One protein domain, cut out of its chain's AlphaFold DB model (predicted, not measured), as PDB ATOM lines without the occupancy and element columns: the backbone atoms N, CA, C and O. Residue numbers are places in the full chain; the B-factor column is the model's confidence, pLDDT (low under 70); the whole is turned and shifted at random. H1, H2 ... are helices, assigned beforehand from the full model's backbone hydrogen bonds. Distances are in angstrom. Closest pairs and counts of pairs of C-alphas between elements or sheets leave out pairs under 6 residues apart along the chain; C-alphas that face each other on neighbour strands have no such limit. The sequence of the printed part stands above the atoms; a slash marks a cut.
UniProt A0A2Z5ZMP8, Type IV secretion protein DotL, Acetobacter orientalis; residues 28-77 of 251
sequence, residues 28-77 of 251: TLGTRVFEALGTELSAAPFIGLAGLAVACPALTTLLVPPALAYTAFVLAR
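What this domain is: This is residues 28 to 77 of the 251 residues of the protein "Type IV secretion protein DotL" of Acetobacter orientalis (UniProt A0A2Z5ZMP8). Two long helices, H2 and H3, fold back as a hairpin, touching nearer their link and parting toward the other end, where short H1 stands crosswise near the start of H2. The printed part, 50 residues with three named helices and no named strand, is all helix, only just loose, close to compact, with radius of gyration of the C-alphas 12.0 A, and spans 34 by 21 by 18 A.

How they stand to each other: Start at H1, residues 29 to 36, close to but not clearly touching H2, residues 40 to 55: their closest C-alphas, Ala 36 and Ser 42, are 7.5 A apart, their lines about perpendicular at 84 degrees. With residues 46 to 53 alone, H2 touches H3, residues 57 to 75, opposite ways at a shallow tilt of 15 degrees; the closest C-alphas, Ala 53 and Thr 60, are 5.2 A apart. H3 has a kink of 42 degrees near residue 64. Every O i to N i+4 pair is within hydrogen-bond range in H1, 9 of 12 in H2, 11 of 15 in H3.

Where its parts are: Find C-alpha 29 at (200.764, 293.721, 215.911), where H1 begins. H2 runs 25.4 A; H3 runs 26.7 A to C-alpha 75 at (210.904, 274.952, 205.685).

The domain as a whole: The printed part has no cut; both links are tight. Look for pLDDT under 70 at residues 37 to 38 and 40 to 41.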
ATOM      1  N   THR A  28     203.098 296.837 212.950       84.31
ATOM      2  CA  THR A  28     201.760 296.316 213.267       84.31
ATOM      3  C   THR A  28     201.837 295.090 214.184       84.31
ATOM      4  O   THR A  28     202.776 294.290 214.113       84.31
ATOM      5  N   LEU A  29     200.823 294.893 215.030       76.00
ATOM      6  CA  LEU A  29     200.764 293.721 215.911       76.00
ATOM      7  C   LEU A  29     200.805 292.405 215.117       76.00
ATOM      8  O   LEU A  29     201.470 291.463 215.536       76.00
ATOM      9  N   GLY A  30     200.194 292.376 213.926       76.62
ATOM     10  CA  GLY A  30     200.260 291.231 213.015       76.62
ATOM     11  C   GLY A  30     201.688 290.900 212.578       76.62
ATOM     12  O   GLY A  30     202.097 289.745 212.662       76.62
ATOM     13  N   THR A  31     202.487 291.906 212.200       76.00
ATOM     14  CA  THR A  31     203.899 291.690 211.836       76.00
ATOM     15  C   THR A  31     204.732 291.159 213.000       76.00
ATOM     16  O   THR A  31     205.571 290.293 212.786       76.00
ATOM     17  N   ARG A  32     204.454 291.588 214.239       76.25
ATOM     18  CA  ARG A  32     205.162 291.080 215.425       76.25
ATOM     19  C   ARG A  32     204.820 289.630 215.731       76.25
ATOM     20  O   ARG A  32     205.714 288.842 216.011       76.25
ATOM     21  N   VAL A  33     203.536 289.274 215.669       74.31
ATOM     22  CA  VAL A  33     203.090 287.890 215.883       74.31
ATOM     23  C   VAL A  33     203.658 286.981 214.793       74.31
ATOM     24  O   VAL A  33     204.138 285.893 215.092       74.31
ATOM     25  N   PHE A  34     203.678 287.442 213.543       75.50
ATOM     26  CA  PHE A  34     204.248 286.689 212.428       75.50
ATOM     27  C   PHE A  34     205.766 286.486 212.561       75.50
ATOM     28  O   PHE A  34     206.262 285.387 212.321       75.50
ATOM     29  N   GLU A  35     206.496 287.516 212.995       73.38
ATOM     30  CA  GLU A  35     207.937 287.454 213.265       73.38
ATOM     31  C   GLU A  35     208.246 286.564 214.486       73.38
ATOM     32  O   GLU A  35     209.192 285.783 214.448       73.38
ATOM     33  N   ALA A  36     207.396 286.573 215.520       70.75
ATOM     34  CA  ALA A  36     207.514 285.699 216.695       70.75
ATOM     35  C   ALA A  36     207.222 284.219 216.377       70.75
ATOM     36  O   ALA A  36     207.936 283.330 216.834       70.75
ATOM     37  N   LEU A  37     206.237 283.936 215.519       69.69
ATOM     38  CA  LEU A  37     206.039 282.603 214.920       69.69
ATOM     39  C   LEU A  37     207.195 282.219 213.967       69.69
ATOM     40  O   LEU A  37     207.285 281.082 213.488       69.69
ATOM     41  N   GLY A  38     208.051 283.192 213.653       61.03
ATOM     42  CA  GLY A  38     209.250 283.125 212.833       61.03
ATOM     43  C   GLY A  38     210.508 282.625 213.553       61.03
ATOM     44  O   GLY A  38     211.414 282.117 212.892       61.03
ATOM     45  N   THR A  39     210.567 282.741 214.877       70.88
ATOM     46  CA  THR A  39     211.786 282.540 215.681       70.88
ATOM     47  C   THR A  39     211.717 281.256 216.526       70.88
ATOM     48  O   THR A  39     211.066 280.278 216.143       70.88
ATOM     49  N   GLU A  40     212.409 281.218 217.669       63.50
ATOM     50  CA  GLU A  40     212.503 280.081 218.604       63.50
ATOM     51  C   GLU A  40     211.135 279.587 219.119       63.50
ATOM     52  O   GLU A  40     211.003 278.450 219.562       63.50
ATOM     53  N   LEU A  41     210.085 280.406 218.985       67.31
ATOM     54  CA  LEU A  41     208.697 280.074 219.328       67.31
ATOM     55  C   LEU A  41     207.921 279.371 218.202       67.31
ATOM     56  O   LEU A  41     206.728 279.105 218.352       67.31
ATOM     57  N   SER A  42     208.567 279.015 217.090       70.94
ATOM     58  CA  SER A  42     207.939 278.264 215.990       70.94
ATOM     59  C   SER A  42     207.375 276.894 216.403       70.94
ATOM     60  O   SER A  42     206.490 276.366 215.732       70.94
ATOM     61  N   ALA A  43     207.816 276.336 217.538       73.31
ATOM     62  CA  ALA A  43     207.262 275.110 218.116       73.31
ATOM     63  C   ALA A  43     205.908 275.314 218.829       73.31
ATOM     64  O   ALA A  43     205.105 274.384 218.902       73.31
ATOM     65  N   ALA A  44     205.620 276.520 219.330       81.06
ATOM     66  CA  ALA A  44     204.391 276.823 220.066       81.06
ATOM     67  C   ALA A  44     203.090 276.516 219.285       81.06
ATOM     68  O   ALA A  44     202.206 275.874 219.858       81.06
ATOM     69  N   PRO A  45     202.942 276.886 217.993       80.31
ATOM     70  CA  PRO A  45     201.747 276.530 217.224       80.31
ATOM     71  C   PRO A  45     201.606 275.020 217.001       80.31
ATOM     72  O   PRO A  45     200.482 274.526 216.999       80.31
ATOM     73  N   PHE A  46     202.708 274.268 216.876       81.44
ATOM     74  CA  PHE A  46     202.654 272.805 216.759       81.44
ATOM     75  C   PHE A  46     202.191 272.140 218.055       81.44
ATOM     76  O   PHE A  46     201.364 271.232 218.010       81.44
ATOM     77  N   ILE A  47     202.671 272.618 219.206       83.75
ATOM     78  CA  ILE A  47     202.232 272.139 220.524       83.75
ATOM     79  C   ILE A  47     200.740 272.435 220.723       83.75
ATOM     80  O   ILE A  47     199.990 271.561 221.159       83.75
ATOM     81  N   GLY A  48     200.290 273.635 220.338       84.25
ATOM     82  CA  GLY A  48     198.877 274.011 220.374       84.25
ATOM     83  C   GLY A  48     198.004 273.119 219.488       84.25
ATOM     84  O   GLY A  48     196.985 272.606 219.949       84.25
ATOM     85  N   LEU A  49     198.428 272.870 218.243       83.69
ATOM     86  CA  LEU A  49     197.710 271.983 217.323       83.69
ATOM     87  C   LEU A  49     197.651 270.536 217.831       83.69
ATOM     88  O   LEU A  49     196.606 269.895 217.730       83.69
ATOM     89  N   ALA A  50     198.755 270.030 218.388       83.25
ATOM     90  CA  ALA A  50     198.835 268.680 218.935       83.25
ATOM     91  C   ALA A  50     197.924 268.505 220.162       83.25
ATOM     92  O   ALA A  50     197.208 267.509 220.256       83.25
ATOM     93  N   GLY A  51     197.883 269.487 221.070       85.12
ATOM     94  CA  GLY A  51     196.973 269.463 222.220       85.12
ATOM     95  C   GLY A  51     195.498 269.446 221.806       85.12
ATOM     96  O   GLY A  51     194.699 268.695 222.366       85.12
ATOM     97  N   LEU A  52     195.144 270.213 220.771       85.19
ATOM     98  CA  LEU A  52     193.778 270.288 220.243       85.19
ATOM     99  C   LEU A  52     193.360 268.987 219.537       85.19
ATOM    100  O   LEU A  52     192.218 268.547 219.672       85.19
ATOM    101  N   ALA A  53     194.305 268.332 218.856       85.38
ATOM    102  CA  ALA A  53     194.118 267.012 218.259       85.38
ATOM    103  C   ALA A  53     193.863 265.908 219.305       85.38
ATOM    104  O   ALA A  53     193.063 265.009 219.049       85.38
ATOM    105  N   VAL A  54     194.500 265.982 220.481       85.25
ATOM    106  CA  VAL A  54     194.286 265.027 221.588       85.25
ATOM    107  C   VAL A  54     192.953 265.274 222.298       85.25
ATOM    108  O   VAL A  54     192.239 264.320 222.598       85.25
ATOM    109  N   ALA A  55     192.595 266.538 222.548       88.06
ATOM    110  CA  ALA A  55     191.345 266.888 223.227       88.06
ATOM    111  C   ALA A  55     190.102 266.557 222.382       88.06
ATOM    112  O   ALA A  55     189.093 266.100 222.916       88.06
ATOM    113  N   CYS A  56     190.185 266.757 221.063       87.75
ATOM    114  CA  CYS A  56     189.093 266.508 220.126       87.75
ATOM    115  C   CYS A  56     189.592 265.708 218.910       87.75
ATOM    116  O   CYS A  56     189.871 266.298 217.861       87.75
ATOM    117  N   PRO A  57     189.632 264.364 218.989       79.88
ATOM    118  CA  PRO A  57     190.122 263.510 217.901       79.88
ATOM    119  C   PRO A  57     189.380 263.704 216.571       79.88
ATOM    120  O   PRO A  57     189.960 263.523 215.504       79.88
ATOM    121  N   ALA A  58     188.114 264.131 216.613       85.56
ATOM    122  CA  ALA A  58     187.302 264.395 215.425       85.56
ATOM    123  C   ALA A  58     187.787 265.604 214.593       85.56
ATOM    124  O   ALA A  58     187.484 265.689 213.406       85.56
ATOM    125  N   LEU A  59     188.552 266.530 215.189       83.12
ATOM    126  CA  LEU A  59     189.090 267.715 214.504       83.12
ATOM    127  C   LEU A  59     190.446 267.463 213.830       83.12
ATOM    128  O   LEU A  59     190.941 268.330 213.110       83.12
ATOM    129  N   THR A  60     191.047 266.288 214.024       80.44
ATOM    130  CA  THR A  60     192.378 265.945 213.491       80.44
ATOM    131  C   THR A  60     192.479 266.157 211.982       80.44
ATOM    132  O   THR A  60     193.396 266.835 211.519       80.44
ATOM    133  N   THR A  61     191.497 265.684 211.212       82.75
ATOM    134  CA  THR A  61     191.464 265.827 209.747       82.75
ATOM    135  C   THR A  61     191.443 267.290 209.290       82.75
ATOM    136  O   THR A  61     191.984 267.608 208.235       82.75
ATOM    137  N   LEU A  62     190.869 268.197 210.091       86.31
ATOM    138  CA  LEU A  62     190.821 269.635 209.800       86.31
ATOM    139  C   LEU A  62     192.124 270.357 210.191       86.31
ATOM    140  O   LEU A  62     192.479 271.362 209.579       86.31
ATOM    141  N   LEU A  63     192.850 269.844 211.189       84.75
ATOM    142  CA  LEU A  63     194.095 270.433 211.700       84.75
ATOM    143  C   LEU A  63     195.337 270.023 210.890       84.75
ATOM    144  O   LEU A  63     196.319 270.762 210.854       84.75
ATOM    145  N   VAL A  64     195.309 268.878 210.202       85.50
ATOM    146  CA  VAL A  64     196.456 268.397 209.408       85.50
ATOM    147  C   VAL A  64     196.820 269.330 208.236       85.50
ATOM    148  O   VAL A  64     198.000 269.665 208.108       85.50
ATOM    149  N   PRO A  65     195.879 269.815 207.397       88.69
ATOM    150  CA  PRO A  65     196.210 270.737 206.307       88.69
ATOM    151  C   PRO A  65     196.912 272.035 206.753       88.69
ATOM    152  O   PRO A  65     197.954 272.356 206.174       88.69
ATOM    153  N   PRO A  66     196.441 272.779 207.781       86.38
ATOM    154  CA  PRO A  66     197.152 273.964 208.253       86.38
ATOM    155  C   PRO A  66     198.492 273.626 208.924       86.38
ATOM    156  O   PRO A  66     199.435 274.404 208.783       86.38
ATOM    157  N   ALA A  67     198.629 272.463 209.578       85.44
ATOM    158  CA  ALA A  67     199.918 272.004 210.107       85.44
ATOM    159  C   ALA A  67     200.951 271.792 208.991       85.44
ATOM    160  O   ALA A  67     202.095 272.242 209.093       85.44
ATOM    161  N   LEU A  68     200.542 271.132 207.902       87.88
ATOM    162  CA  LEU A  68     201.394 270.905 206.736       87.88
ATOM    163  C   LEU A  68     201.744 272.219 206.040       87.88
ATOM    164  O   LEU A  68     202.909 272.434 205.709       87.88
ATOM    165  N   ALA A  69     200.775 273.123 205.879       87.88
ATOM    166  CA  ALA A  69     201.014 274.445 205.307       87.88
ATOM    167  C   ALA A  69     202.004 275.265 206.152       87.88
ATOM    168  O   ALA A  69     202.932 275.863 205.607       87.88
ATOM    169  N   TYR A  70     201.862 275.247 207.481       85.44
ATOM    170  CA  TYR A  70     202.792 275.922 208.386       85.44
ATOM    171  C   TYR A  70     204.189 275.287 208.345       85.44
ATOM    172  O   TYR A  70     205.187 276.003 208.279       85.44
ATOM    173  N   THR A  71     204.276 273.955 208.283       84.56
ATOM    174  CA  THR A  71     205.556 273.243 208.130       84.56
ATOM    175  C   THR A  71     206.242 273.620 206.819       84.56
ATOM    176  O   THR A  71     207.418 273.977 206.819       84.56
ATOM    177  N   ALA A  72     205.507 273.613 205.705       86.38
ATOM    178  CA  ALA A  72     206.023 274.030 204.406       86.38
ATOM    179  C   ALA A  72     206.496 275.493 204.432       86.38
ATOM    180  O   ALA A  72     207.564 275.802 203.907       86.38
ATOM    181  N   PHE A  73     205.752 276.378 205.102       85.56
ATOM    182  CA  PHE A  73     206.145 277.771 205.292       85.56
ATOM    183  C   PHE A  73     207.448 277.911 206.093       85.56
ATOM    184  O   PHE A  73     208.325 278.667 205.682       85.56
ATOM    185  N   VAL A  74     207.602 277.183 207.204       82.62
ATOM    186  CA  VAL A  74     208.824 277.195 208.030       82.62
ATOM    187  C   VAL A  74     210.025 276.648 207.252       82.62
ATOM    188  O   VAL A  74     211.102 277.241 207.301       82.62
ATOM    189  N   LEU A  75     209.842 275.567 206.490       82.00
ATOM    190  CA  LEU A  75     210.904 274.952 205.685       82.00
ATOM    191  C   LEU A  75     211.319 275.803 204.476       82.00
ATOM    192  O   LEU A  75     212.474 275.747 204.059       82.00
ATOM    193  N   ALA A  76     210.407 276.601 203.919       81.31
ATOM    194  CA  ALA A  76     210.689 277.490 202.792       81.31
ATOM    195  C   ALA A  76     211.442 278.775 203.192       81.31
ATOM    196  O   ALA A  76     211.761 279.596 202.326       81.31
ATOM    197  N   ARG A  77     211.718 278.982 204.487       78.81
ATOM    198  CA  ARG A  77     212.342 280.216 204.973       78.81
ATOM    199  C   ARG A  77     213.776 280.379 204.461       78.81
ATOM    200  O   ARG A  77     214.540 279.410 204.414       78.81
TER     201      ARG A  77